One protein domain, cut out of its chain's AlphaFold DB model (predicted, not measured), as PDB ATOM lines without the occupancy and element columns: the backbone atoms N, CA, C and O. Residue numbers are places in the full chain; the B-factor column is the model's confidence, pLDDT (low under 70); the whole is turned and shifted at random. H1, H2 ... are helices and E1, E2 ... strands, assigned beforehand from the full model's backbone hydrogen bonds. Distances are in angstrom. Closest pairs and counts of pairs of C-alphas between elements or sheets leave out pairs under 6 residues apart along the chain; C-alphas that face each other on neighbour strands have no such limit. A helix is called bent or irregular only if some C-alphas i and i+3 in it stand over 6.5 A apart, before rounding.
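Overview. This is residues 26 to 124 of the 170 residues of an uncharacterized protein of bacterium ADurb.Bin243 (UniProt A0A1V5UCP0). A curled, strongly twisted sheet of four strands, E1 to E4, is crossed on one face by the long helix H3, which packs on it with residues 103 to 110 and sticks out with residues 117 to 123. Two short helices, H1 and H2, lie toward one end of the long axis, and the long loop of residues 47 to 69 reaches toward the other. The printed part has 99 residues, with H1, H2, E1, E2, E3, E4 and H3 along the chain; the class is mixed, helices and strands. The sheet's order is E1, E2, E3, E4, antiparallel throughout. The whole is only just loose, close to compact, with a radius of gyration of the C-alphas of 15.5 A and spans of 46 by 37 by 25 A.

Arrangement. H1, residues 27 to 30, and H2, residues 32 to 36, only just touch, and only at the corner, with 3 pairs of C-alphas within 8 A; the closest are those of Leu 28 and Ile 35, 6.9 A apart. H1 is not on the sheet, while H2 only grazes it with residues 34 to 36. E1, residues 40 to 46, and E2, residues 70 to 78, form a hairpin at 161 degrees, with N 43 and O 74 within hydrogen-bond range at 2.9 A. E2 and E3, residues 86 to 92, form a hairpin at 148 degrees, with N 71 and O 89 at 2.8 A. E3 and E4, residues 97 to 100, form a hairpin at 144 degrees, with N 90 and O 99 at 2.8 A. The four strands are a meander, each the antiparallel neighbour of the one before; E1 and E4 are edge strands. H3, residues 103 to 123, is on one face of the sheet, two layers in all, at a height over the sheet of 9.3 A. It lies over E3 and runs across the strands, at 68 degrees to E3 on the local plane; their closest C-alphas, of Phe 88 and Asn 106, are 6.0 A apart. In H2 and H3 every O i to N i+4 pair is within hydrogen-bond range; H1 is too short for such a pair.

Along the chain. H1 begins at C-alpha 27 (179.982, 282.935, 257.306) and measures 6.5 A; it is only just irregular, with C-alphas 27 and 30 6.50 A apart. H2 measures 6.2 A. E1 measures 19.7 A, E2 22.7 A, E3 19.4 A and E4 10.1 A. H3 measures 30.2 A and ends at C-alpha 123 (161.233, 272.283, 263.208).

Size, cuts and confidence. The C-alphas farthest apart, of Pro 32 and Gly 62, are 46.4 A from each other. The printed part has no cut. The link from E1 to E2, 23 residues, is long. The mean pLDDT of the printed part is 76.0; residues 48 to 68, 119 and 121 to 124 are under 70.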
ATOM      1  N   GLU A  26     180.467 278.752 256.825       81.06
ATOM      2  CA  GLU A  26     179.891 279.445 255.671       81.06
ATOM      3  C   GLU A  26     179.957 280.968 255.824       81.06
ATOM      4  O   GLU A  26     180.148 281.668 254.830       81.06
ATOM      5  N   ASP A  27     179.882 281.494 257.049       79.25
ATOM      6  CA  ASP A  27     179.982 282.935 257.306       79.25
ATOM      7  C   ASP A  27     181.405 283.453 257.009       79.25
ATOM      8  O   ASP A  27     181.588 284.577 256.536       79.25
ATOM      9  N   LEU A  28     182.420 282.591 257.149       79.69
ATOM     10  CA  LEU A  28     183.801 282.884 256.749       79.69
ATOM     11  C   LEU A  28     184.022 282.845 255.230       79.69
ATOM     12  O   LEU A  28     185.047 283.340 254.752       79.69
ATOM     13  N   ALA A  29     183.102 282.274 254.442       75.31
ATOM     14  CA  ALA A  29     183.283 282.128 252.994       75.31
ATOM     15  C   ALA A  29     183.391 283.482 252.272       75.31
ATOM     16  O   ALA A  29     183.985 283.561 251.197       75.31
ATOM     17  N   ARG A  30     182.876 284.555 252.886       74.38
ATOM     18  CA  ARG A  30     183.002 285.935 252.393       74.38
ATOM     19  C   ARG A  30     184.444 286.444 252.404       74.38
ATOM     20  O   ARG A  30     184.775 287.329 251.623       74.38
ATOM     21  N   MET A  31     185.309 285.869 253.240       77.69
ATOM     22  CA  MET A  31     186.730 286.212 253.300       77.69
ATOM     23  C   MET A  31     187.591 284.949 253.274       77.69
ATOM     24  O   MET A  31     188.113 284.498 254.300       77.69
ATOM     25  N   PRO A  32     187.818 284.389 252.078       76.88
ATOM     26  CA  PRO A  32     188.562 283.143 251.925       76.88
ATOM     27  C   PRO A  32     190.000 283.220 252.466       76.88
ATOM     28  O   PRO A  32     190.571 282.192 252.830       76.88
ATOM     29  N   ALA A  33     190.588 284.417 252.581       81.94
ATOM     30  CA  ALA A  33     191.920 284.611 253.156       81.94
ATOM     31  C   ALA A  33     192.042 284.019 254.575       81.94
ATOM     32  O   ALA A  33     192.974 283.253 254.832       81.94
ATOM     33  N   PHE A  34     191.054 284.262 255.444       79.25
ATOM     34  CA  PHE A  34     191.018 283.738 256.816       79.25
ATOM     35  C   PHE A  34     190.730 282.232 256.892       79.25
ATOM     36  O   PHE A  34     190.995 281.597 257.912       79.25
ATOM     37  N   ILE A  35     190.244 281.627 255.804       79.25
ATOM     38  CA  ILE A  35     190.057 280.176 255.715       79.25
ATOM     39  C   ILE A  35     191.326 279.489 255.224       79.25
ATOM     40  O   ILE A  35     191.675 278.433 255.742       79.25
ATOM     41  N   TYR A  36     192.034 280.022 254.225       82.38
ATOM     42  CA  TYR A  36     193.104 279.275 253.547       82.38
ATOM     43  C   TYR A  36     194.502 279.554 254.101       82.38
ATOM     44  O   TYR A  36     195.271 278.605 254.328       82.38
ATOM     45  N   GLN A  37     194.813 280.817 254.378       85.56
ATOM     46  CA  GLN A  37     196.151 281.246 254.781       85.56
ATOM     47  C   GLN A  37     196.538 280.774 256.192       85.56
ATOM     48  O   GLN A  37     197.530 280.041 256.291       85.56
ATOM     49  N   PRO A  38     195.760 281.051 257.259       88.69
ATOM     50  CA  PRO A  38     196.212 280.798 258.625       88.69
ATOM     51  C   PRO A  38     196.411 279.308 258.929       88.69
ATOM     52  O   PRO A  38     195.810 278.426 258.292       88.69
ATOM     53  N   TYR A  39     197.270 279.030 259.912       89.06
ATOM     54  CA  TYR A  39     197.469 277.686 260.459       89.06
ATOM     55  C   TYR A  39     196.276 277.237 261.293       89.06
ATOM     56  O   TYR A  39     195.825 276.101 261.138       89.06
ATOM     57  N   VAL A  40     195.739 278.134 262.119       89.81
ATOM     58  CA  VAL A  40     194.567 277.882 262.955       89.81
ATOM     59  C   VAL A  40     193.545 278.990 262.719       89.81
ATOM     60  O   VAL A  40     193.905 280.164 262.692       89.81
ATOM     61  N   THR A  41     192.286 278.610 262.527       90.25
ATOM     62  CA  THR A  41     191.149 279.532 262.441       90.25
ATOM     63  C   THR A  41     190.162 279.133 263.520       90.25
ATOM     64  O   THR A  41     189.730 277.977 263.551       90.25
ATOM     65  N   MET A  42     189.823 280.087 264.382       91.31
ATOM     66  CA  MET A  42     188.882 279.897 265.475       91.31
ATOM     67  C   MET A  42     187.798 280.965 265.402       91.31
ATOM     68  O   MET A  42     188.077 282.102 265.013       91.31
ATOM     69  N   THR A  43     186.582 280.596 265.767       89.38
ATOM     70  CA  THR A  43     185.451 281.505 265.941       89.38
ATOM     71  C   THR A  43     185.109 281.591 267.413       89.38
ATOM     72  O   THR A  43     185.143 280.597 268.133       89.38
ATOM     73  N   LEU A  44     184.817 282.808 267.857       87.44
ATOM     74  CA  LEU A  44     184.367 283.092 269.209       87.44
ATOM     75  C   LEU A  44     182.882 283.428 269.151       87.44
ATOM     76  O   LEU A  44     182.474 284.278 268.360       87.44
ATOM     77  N   TYR A  45     182.099 282.772 269.994       84.00
ATOM     78  CA  TYR A  45     180.684 283.047 270.187       84.00
ATOM     79  C   TYR A  45     180.402 283.214 271.677       84.00
ATOM     80  O   TYR A  45     180.867 282.430 272.498       84.00
ATOM     81  N   SER A  46     179.646 284.247 272.035       78.19
ATOM     82  CA  SER A  46     179.239 284.491 273.414       78.19
ATOM     83  C   SER A  46     177.726 284.579 273.481       78.19
ATOM     84  O   SER A  46     177.115 285.371 272.768       78.19
ATOM     85  N   ASP A  47     177.137 283.795 274.379       70.06
ATOM     86  CA  ASP A  47     175.682 283.689 274.519       70.06
ATOM     87  C   ASP A  47     175.058 284.841 275.338       70.06
ATOM     88  O   ASP A  47     173.875 284.833 275.666       70.06
ATOM     89  N   PHE A  48     175.855 285.862 275.674       61.97
ATOM     90  CA  PHE A  48     175.450 287.019 276.480       61.97
ATOM     91  C   PHE A  48     174.307 287.841 275.870       61.97
ATOM     92  O   PHE A  48     173.592 288.528 276.595       61.97
ATOM     93  N   ILE A  49     174.181 287.838 274.541       52.09
ATOM     94  CA  ILE A  49     173.376 288.823 273.804       52.09
ATOM     95  C   ILE A  49     172.005 288.251 273.395       52.09
ATOM     96  O   ILE A  49     171.053 289.014 273.232       52.09
ATOM     97  N   PHE A  50     171.857 286.922 273.313       51.44
ATOM     98  CA  PHE A  50     170.659 286.256 272.784       51.44
ATOM     99  C   PHE A  50     169.959 285.338 273.790       51.44
ATOM    100  O   PHE A  50     169.753 284.153 273.564       51.44
ATOM    101  N   ASN A  51     169.475 285.940 274.882       52.66
ATOM    102  CA  ASN A  51     168.389 285.377 275.694       52.66
ATOM    103  C   ASN A  51     168.646 283.981 276.304       52.66
ATOM    104  O   ASN A  51     167.684 283.270 276.601       52.66
ATOM    105  N   PHE A  52     169.909 283.621 276.554       54.50
ATOM    106  CA  PHE A  52     170.269 282.385 277.255       54.50
ATOM    107  C   PHE A  52     169.755 281.118 276.554       54.50
ATOM    108  O   PHE A  52     169.187 280.229 277.195       54.50
ATOM    109  N   GLU A  53     169.953 281.010 275.236       54.97
ATOM    110  CA  GLU A  53     169.648 279.771 274.501       54.97
ATOM    111  C   GLU A  53     170.390 278.551 275.064       54.97
ATOM    112  O   GLU A  53     169.955 277.419 274.859       54.97
ATOM    113  N   THR A  54     171.474 278.774 275.810       56.16
ATOM    114  CA  THR A  54     172.170 277.780 276.627       56.16
ATOM    115  C   THR A  54     171.583 277.737 278.053       56.16
ATOM    116  O   THR A  54     172.036 278.476 278.928       56.16
ATOM    117  N   PRO A  55     170.606 276.855 278.353       51.50
ATOM    118  CA  PRO A  55     169.935 276.782 279.659       51.50
ATOM    119  C   PRO A  55     170.814 276.281 280.819       51.50
ATOM    120  O   PRO A  55     170.339 276.209 281.949       51.50
ATOM    121  N   LEU A  56     172.076 275.922 280.564       54.69
ATOM    122  CA  LEU A  56     173.040 275.442 281.561       54.69
ATOM    123  C   LEU A  56     173.890 276.583 282.147       54.69
ATOM    124  O   LEU A  56     175.065 276.392 282.427       54.69
ATOM    125  N   LEU A  57     173.314 277.773 282.349       56.94
ATOM    126  CA  LEU A  57     173.992 278.794 283.149       56.94
ATOM    127  C   LEU A  57     174.124 278.276 284.571       56.94
ATOM    128  O   LEU A  57     173.141 278.091 285.290       56.94
ATOM    129  N   GLU A  58     175.360 278.001 284.951       55.59
ATOM    130  CA  GLU A  58     175.665 277.556 286.290       55.59
ATOM    131  C   GLU A  58     175.428 278.711 287.252       55.59
ATOM    132  O   GLU A  58     176.035 279.782 287.156       55.59
ATOM    133  N   TRP A  59     174.508 278.476 288.181       55.94
ATOM    134  CA  TRP A  59     174.344 279.327 289.340       55.94
ATOM    135  C   TRP A  59     175.425 278.936 290.345       55.94
ATOM    136  O   TRP A  59     175.314 277.905 291.018       55.94
ATOM    137  N   GLU A  60     176.493 279.723 290.444       54.12
ATOM    138  CA  GLU A  60     177.482 279.521 291.498       54.12
ATOM    139  C   GLU A  60     176.914 280.031 292.829       54.12
ATOM    140  O   GLU A  60     176.785 281.228 293.092       54.12
ATOM    141  N   TRP A  61     176.535 279.101 293.707       46.16
ATOM    142  CA  TRP A  61     176.077 279.443 295.050       46.16
ATOM    143  C   TRP A  61     177.247 279.979 295.882       46.16
ATOM    144  O   TRP A  61     178.154 279.234 296.244       46.16
ATOM    145  N   GLY A  62     177.198 281.266 296.236       49.59
ATOM    146  CA  GLY A  62     178.166 281.887 297.144       49.59
ATOM    147  C   GLY A  62     179.295 282.676 296.476       49.59
ATOM    148  O   GLY A  62     180.154 283.180 297.197       49.59
ATOM    149  N   SER A  63     179.286 282.838 295.149       56.03
ATOM    150  CA  SER A  63     180.058 283.886 294.470       56.03
ATOM    151  C   SER A  63     179.170 285.114 294.206       56.03
ATOM    152  O   SER A  63     177.941 285.042 294.280       56.03
ATOM    153  N   SER A  64     179.776 286.285 293.972       56.78
ATOM    154  CA  SER A  64     179.039 287.495 293.560       56.78
ATOM    155  C   SER A  64     178.390 287.345 292.183       56.78
ATOM    156  O   SER A  64     177.468 288.087 291.844       56.78
ATOM    157  N   ASP A  65     178.879 286.380 291.408       56.25
ATOM    158  CA  ASP A  65     178.588 286.205 289.999       56.25
ATOM    159  C   ASP A  65     177.467 285.160 289.891       56.25
ATOM    160  O   ASP A  65     177.688 283.977 289.665       56.25
ATOM    161  N   LEU A  66     176.228 285.613 290.123       56.00
ATOM    162  CA  LEU A  66     175.027 284.761 290.173       56.00
ATOM    163  C   LEU A  66     174.756 284.002 288.864       56.00
ATOM    164  O   LEU A  66     174.048 282.998 288.865       56.00
ATOM    165  N   MET A  67     175.296 284.495 287.750       60.88
ATOM    166  CA  MET A  67     175.232 283.858 286.445       60.88
ATOM    167  C   MET A  67     176.585 283.979 285.767       60.88
ATOM    168  O   MET A  67     177.032 285.090 285.477       60.88
ATOM    169  N   VAL A  68     177.214 282.837 285.497       68.50
ATOM    170  CA  VAL A  68     178.511 282.806 284.828       68.50
ATOM    171  C   VAL A  68     178.296 282.627 283.321       68.50
ATOM    172  O   VAL A  68     177.899 281.548 282.879       68.50
ATOM    173  N   PRO A  69     178.514 283.670 282.508       70.12
ATOM    174  CA  PRO A  69     178.395 283.587 281.055       70.12
ATOM    175  C   PRO A  69     179.393 282.596 280.451       70.12
ATOM    176  O   PRO A  69     180.561 282.537 280.845       70.12
ATOM    177  N   ILE A  70     178.930 281.871 279.434       79.25
ATOM    178  CA  ILE A  70     179.741 280.921 278.674       79.25
ATOM    179  C   ILE A  70     180.115 281.520 277.316       79.25
ATOM    180  O   ILE A  70     179.279 282.063 276.587       79.25
ATOM    181  N   VAL A  71     181.394 281.404 276.979       84.44
ATOM    182  CA  VAL A  71     181.961 281.716 275.670       84.44
ATOM    183  C   VAL A  71     182.389 280.416 275.009       84.44
ATOM    184  O   VAL A  71     183.153 279.633 275.568       84.44
ATOM    185  N   GLU A  72     181.891 280.195 273.805       86.81
ATOM    186  CA  GLU A  72     182.285 279.108 272.924       86.81
ATOM    187  C   GLU A  72     183.441 279.565 272.032       86.81
ATOM    188  O   GLU A  72     183.380 280.610 271.380       86.81
ATOM    189  N   LEU A  73     184.482 278.743 271.971       89.75
ATOM    190  CA  LEU A  73     185.562 278.837 271.004       89.75
ATOM    191  C   LEU A  73     185.504 277.607 270.094       89.75
ATOM    192  O   LEU A  73     185.871 276.505 270.503       89.75
ATOM    193  N   GLU A  74     185.079 277.788 268.849       89.88
ATOM    194  CA  GLU A  74     185.053 276.717 267.855       89.88
ATOM    195  C   GLU A  74     186.319 276.755 266.989       89.88
ATOM    196  O   GLU A  74     186.662 277.762 266.365       89.88
ATOM    197  N   ILE A  75     187.020 275.624 266.906       90.94
ATOM    198  CA  ILE A  75     188.192 275.444 266.049       90.94
ATOM    199  C   ILE A  75     187.735 274.924 264.682       90.94
ATOM    200  O   ILE A  75     187.651 273.719 264.435       90.94
ATOM    201  N   ILE A  76     187.502 275.845 263.749       88.56
ATOM    202  CA  ILE A  76     187.063 275.531 262.378       88.56
ATOM    203  C   ILE A  76     188.183 274.871 261.564       88.56
ATOM    204  O   ILE A  76     187.950 274.022 260.685       88.56
ATOM    205  N   LYS A  77     189.428 275.285 261.815       87.81
ATOM    206  CA  LYS A  77     190.603 274.797 261.095       87.81
ATOM    207  C   LYS A  77     191.811 274.740 262.009       87.81
ATOM    208  O   LYS A  77     192.144 275.725 262.655       87.81
ATOM    209  N   ASN A  78     192.536 273.630 261.937       90.06
ATOM    210  CA  ASN A  78     193.838 273.461 262.559       90.06
ATOM    211  C   ASN A  78     194.753 272.652 261.623       90.06
ATOM    212  O   ASN A  78     194.526 271.463 261.407       90.06
ATOM    213  N   LYS A  79     195.773 273.293 261.036       86.69
ATOM    214  CA  LYS A  79     196.754 272.637 260.147       86.69
ATOM    215  C   LYS A  79     197.767 271.767 260.897       86.69
ATOM    216  O   LYS A  79     198.416 270.952 260.254       86.69
ATOM    217  N   MET A  80     197.934 271.958 262.206       82.94
ATOM    218  CA  MET A  80     198.990 271.304 262.984       82.94
ATOM    219  C   MET A  80     198.585 269.891 263.405       82.94
ATOM    220  O   MET A  80     199.303 268.941 263.120       82.94
ATOM    221  N   SER A  81     197.428 269.748 264.059       80.75
ATOM    222  CA  SER A  81     196.941 268.451 264.558       80.75
ATOM    223  C   SER A  81     195.730 267.910 263.799       80.75
ATOM    224  O   SER A  81     195.330 266.773 264.027       80.75
ATOM    225  N   GLY A  82     195.105 268.715 262.933       79.38
ATOM    226  CA  GLY A  82     193.845 268.363 262.271       79.38
ATOM    227  C   GLY A  82     192.627 268.342 263.200       79.38
ATOM    228  O   GLY A  82     191.507 268.214 262.703       79.38
ATOM    229  N   ASN A  83     192.823 268.496 264.515       83.06
ATOM    230  CA  ASN A  83     191.745 268.447 265.490       83.06
ATOM    231  C   ASN A  83     190.819 269.662 265.334       83.06
ATOM    232  O   ASN A  83     191.283 270.800 265.201       83.06
ATOM    233  N   LYS A  84     189.518 269.394 265.347       85.69
ATOM    234  CA  LYS A  84     188.435 270.371 265.299       85.69
ATOM    235  C   LYS A  84     187.476 270.049 266.428       85.69
ATOM    236  O   LYS A  84     187.242 268.880 266.718       85.69
ATOM    237  N   GLY A  85     186.910 271.078 267.025       86.38
ATOM    238  CA  GLY A  85     185.989 270.926 268.135       86.38
ATOM    239  C   GLY A  85     185.685 272.270 268.762       86.38
ATOM    240  O   GLY A  85     186.182 273.304 268.304       86.38
ATOM    241  N   ARG A  86     184.875 272.231 269.812       87.75
ATOM    242  CA  ARG A  86     184.497 273.397 270.601       87.75
ATOM    243  C   ARG A  86     185.122 273.287 271.979       87.75
ATOM    244  O   ARG A  86     185.151 272.205 272.566       87.75
ATOM    245  N   ILE A  87     185.619 274.411 272.465       88.88
ATOM    246  CA  ILE A  87     186.120 274.583 273.823       88.88
ATOM    247  C   ILE A  87     185.261 275.664 274.462       88.88
ATOM    248  O   ILE A  87     185.007 276.695 273.834       88.88
ATOM    249  N   PHE A  88     184.813 275.438 275.690       87.56
ATOM    250  CA  PHE A  88     183.978 276.393 276.403       87.56
ATOM    251  C   PHE A  88     184.769 277.076 277.509       87.56
ATOM    252  O   PHE A  88     185.612 276.468 278.169       87.56
ATOM    253  N   TYR A  89     184.482 278.357 277.703       87.94
ATOM    254  CA  TYR A  89     185.074 279.181 278.741       87.94
ATOM    255  C   TYR A  89     183.977 279.858 279.551       87.94
ATOM    256  O   TYR A  89     183.079 280.483 278.995       87.94
ATOM    257  N   ARG A  90     184.098 279.800 280.871       83.06
ATOM    258  CA  ARG A  90     183.370 280.638 281.821       83.06
ATOM    259  C   ARG A  90     184.019 282.009 281.903       83.06
ATOM    260  O   ARG A  90     185.231 282.085 282.106       83.06
ATOM    261  N   TYR A  91     183.241 283.080 281.813       80.69
ATOM    262  CA  TYR A  91     183.727 284.422 282.128       80.69
ATOM    263  C   TYR A  91     183.314 284.828 283.546       80.69
ATOM    264  O   TYR A  91     182.134 284.944 283.856       80.69
ATOM    265  N   LEU A  92     184.316 285.025 284.403       78.88
ATOM    266  CA  LEU A  92     184.158 285.465 285.787       78.88
ATOM    267  C   LEU A  92     184.330 286.982 285.837       78.88
ATOM    268  O   LEU A  92     185.457 287.477 285.708       78.88
ATOM    269  N   ASP A  93     183.227 287.708 286.016       74.62
ATOM    270  CA  ASP A  93     183.213 289.174 285.975       74.62
ATOM    271  C   ASP A  93     184.009 289.780 287.136       74.62
ATOM    272  O   ASP A  93     184.818 290.687 286.941       74.62
ATOM    273  N   SER A  94     183.900 289.175 288.322       77.69
ATOM    274  CA  SER A  94     184.668 289.542 289.520       77.69
ATOM    275  C   SER A  94     186.189 289.557 289.318       77.69
ATOM    276  O   SER A  94     186.903 290.286 290.011       77.69
ATOM    277  N   LEU A  95     186.697 288.765 288.372       80.50
ATOM    278  CA  LEU A  95     188.121 288.641 288.064       80.50
ATOM    279  C   LEU A  95     188.482 289.163 286.668       80.50
ATOM    280  O   LEU A  95     189.654 289.094 286.297       80.50
ATOM    281  N   ALA A  96     187.502 289.638 285.890       82.00
ATOM    282  CA  ALA A  96     187.638 289.958 284.468       82.00
ATOM    283  C   ALA A  96     188.431 288.876 283.700       82.00
ATOM    284  O   ALA A  96     189.350 289.177 282.933       82.00
ATOM    285  N   SER A  97     188.129 287.598 283.962       84.88
ATOM    286  CA  SER A  97     188.946 286.467 283.498       84.88
ATOM    287  C   SER A  97     188.114 285.340 282.900       84.88
ATOM    288  O   SER A  97     186.998 285.076 283.344       84.88
ATOM    289  N   PHE A  98     188.695 284.647 281.919       85.75
ATOM    290  CA  PHE A  98     188.124 283.443 281.326       85.75
ATOM    291  C   PHE A  98     188.745 282.198 281.960       85.75
ATOM    292  O   PHE A  98     189.968 282.102 282.076       85.75
ATOM    293  N   ARG A  99     187.911 281.232 282.344       86.44
ATOM    294  CA  ARG A  99     188.336 279.903 282.792       86.44
ATOM    295  C   ARG A  99     187.765 278.844 281.874       86.44
ATOM    296  O   ARG A  99     186.570 278.849 281.612       86.44
ATOM    297  N   GLU A 100     188.616 277.947 281.402       87.75
ATOM    298  CA  GLU A 100     188.180 276.810 280.594       87.75
ATOM    299  C   GLU A 100     187.233 275.914 281.405       87.75
ATOM    300  O   GLU A 100     187.449 275.685 282.600       87.75
ATOM    301  N   CYS A 101     186.163 275.447 280.768       85.38
ATOM    302  CA  CYS A 101     185.241 274.480 281.348       85.38
ATOM    303  C   CYS A 101     185.912 273.106 281.472       85.38
ATOM    304  O   CYS A 101     186.764 272.739 280.659       85.38
ATOM    305  N   VAL A 102     185.526 272.325 282.484       85.62
ATOM    306  CA  VAL A 102     186.056 270.963 282.639       85.62
ATOM    307  C   VAL A 102     185.473 270.031 281.573       85.62
ATOM    308  O   VAL A 102     184.460 270.335 280.946       85.62
ATOM    309  N   GLU A 103     186.096 268.871 281.364       83.31
ATOM    310  CA  GLU A 103     185.728 267.935 280.289       83.31
ATOM    311  C   GLU A 103     184.231 267.585 280.271       83.31
ATOM    312  O   GLU A 103     183.591 267.703 279.230       83.31
ATOM    313  N   LEU A 104     183.649 267.261 281.431       81.75
ATOM    314  CA  LEU A 104     182.226 266.923 281.543       81.75
ATOM    315  C   LEU A 104     181.303 268.075 281.110       81.75
ATOM    316  O   LEU A 104     180.260 267.858 280.499       81.75
ATOM    317  N   GLU A 105     181.676 269.314 281.418       78.75
ATOM    318  CA  GLU A 105     180.918 270.493 280.995       78.75
ATOM    319  C   GLU A 105     181.041 270.704 279.497       78.75
ATOM    320  O   GLU A 105     180.034 270.933 278.833       78.75
ATOM    321  N   ASN A 106     182.253 270.568 278.953       82.19
ATOM    322  CA  ASN A 106     182.470 270.644 277.515       82.19
ATOM    323  C   ASN A 106     181.613 269.606 276.773       82.19
ATOM    324  O   ASN A 106     180.995 269.940 275.764       82.19
ATOM    325  N   GLU A 107     181.525 268.370 277.271       83.81
ATOM    326  CA  GLU A 107     180.654 267.326 276.713       83.81
ATOM    327  C   GLU A 107     179.172 267.715 276.778       83.81
ATOM    328  O   GLU A 107     178.462 267.612 275.775       83.81
ATOM    329  N   ASN A 108     178.711 268.225 277.922       81.50
ATOM    330  CA  ASN A 108     177.323 268.652 278.106       81.50
ATOM    331  C   ASN A 108     176.944 269.816 277.179       81.50
ATOM    332  O   ASN A 108     175.905 269.762 276.516       81.50
ATOM    333  N   TYR A 109     177.785 270.851 277.093       81.06
ATOM    334  CA  TYR A 109     177.559 271.989 276.200       81.06
ATOM    335  C   TYR A 109     177.590 271.561 274.732       81.06
ATOM    336  O   TYR A 109     176.727 271.979 273.960       81.06
ATOM    337  N   ASN A 110     178.512 270.674 274.347       83.31
ATOM    338  CA  ASN A 110     178.550 270.119 272.994       83.31
ATOM    339  C   ASN A 110     177.262 269.367 272.644       83.31
ATOM    340  O   ASN A 110     176.625 269.690 271.641       83.31
ATOM    341  N   ALA A 111     176.837 268.426 273.492       82.50
ATOM    342  CA  ALA A 111     175.617 267.651 273.273       82.50
ATOM    343  C   ALA A 111     174.372 268.550 273.194       82.50
ATOM    344  O   ALA A 111     173.456 268.311 272.408       82.50
ATOM    345  N   MET A 112     174.329 269.613 273.996       79.12
ATOM    346  CA  MET A 112     173.240 270.582 273.970       79.12
ATOM    347  C   MET A 112     173.193 271.362 272.650       79.12
ATOM    348  O   MET A 112     172.114 271.491 272.075       79.12
ATOM    349  N   ILE A 113     174.331 271.846 272.145       80.19
ATOM    350  CA  ILE A 113     174.378 272.559 270.859       80.19
ATOM    351  C   ILE A 113     173.922 271.645 269.724       80.19
ATOM    352  O   ILE A 113     173.090 272.050 268.916       80.19
ATOM    353  N   GLU A 114     174.390 270.396 269.698       81.88
ATOM    354  CA  GLU A 114     173.945 269.406 268.712       81.88
ATOM    355  C   GLU A 114     172.426 269.179 268.774       81.88
ATOM    356  O   GLU A 114     171.757 269.093 267.742       81.88
ATOM    357  N   ASN A 115     171.853 269.144 269.980       78.81
ATOM    358  CA  ASN A 115     170.410 269.009 270.170       78.81
ATOM    359  C   ASN A 115     169.628 270.237 269.683       78.81
ATOM    360  O   ASN A 115     168.569 270.068 269.074       78.81
ATOM    361  N   ILE A 116     170.130 271.451 269.933       76.94
ATOM    362  CA  ILE A 116     169.524 272.698 269.445       76.94
ATOM    363  C   ILE A 116     169.543 272.709 267.915       76.94
ATOM    364  O   ILE A 116     168.489 272.857 267.299       76.94
ATOM    365  N   GLU A 117     170.698 272.450 267.296       75.00
ATOM    366  CA  GLU A 117     170.840 272.394 265.837       75.00
ATOM    367  C   GLU A 117     169.902 271.348 265.213       75.00
ATOM    368  O   GLU A 117     169.230 271.612 264.209       75.00
ATOM    369  N   HIS A 118     169.791 270.168 265.830       76.88
ATOM    370  CA  HIS A 118     168.872 269.120 265.385       76.88
ATOM    371  C   HIS A 118     167.405 269.530 265.511       76.88
ATOM    372  O   HIS A 118     166.587 269.207 264.643       76.88
ATOM    373  N   PHE A 119     167.050 270.236 266.585       68.88
ATOM    374  CA  PHE A 119     165.694 270.719 266.808       68.88
ATOM    375  C   PHE A 119     165.315 271.818 265.816       68.88
ATOM    376  O   PHE A 119     164.232 271.753 265.238       68.88
ATOM    377  N   GLU A 120     166.207 272.774 265.553       71.00
ATOM    378  CA  GLU A 120     166.011 273.805 264.530       71.00
ATOM    379  C   GLU A 120     165.836 273.192 263.139       71.00
ATOM    380  O   GLU A 120     164.886 273.523 262.422       71.00
ATOM    381  N   HIS A 121     166.693 272.229 262.783       67.62
ATOM    382  CA  HIS A 121     166.631 271.550 261.491       67.62
ATOM    383  C   HIS A 121     165.340 270.734 261.323       67.62
ATOM    384  O   HIS A 121     164.776 270.674 260.229       67.62
ATOM    385  N   LYS A 122     164.843 270.097 262.391       65.19
ATOM    386  CA  LYS A 122     163.580 269.341 262.363       65.19
ATOM    387  C   LYS A 122     162.335 270.223 262.412       65.19
ATOM    388  O   LYS A 122     161.313 269.823 261.860       65.19
ATOM    389  N   ARG A 123     162.389 271.385 263.070       60.62
ATOM    390  CA  ARG A 123     161.233 272.283 263.208       60.62
ATOM    391  C   ARG A 123     160.852 272.973 261.907       60.62
ATOM    392  O   ARG A 123     159.661 273.065 261.609       60.62
ATOM    393  N   GLY A 124     161.814 273.517 261.162       60.72
ATOM    394  CA  GLY A 124     161.491 274.493 260.112       60.72
ATOM    395  C   GLY A 124     160.534 275.595 260.621       60.72
ATOM    396  O   GLY A 124     160.491 275.894 261.813       60.72
TER     397      GLY A 124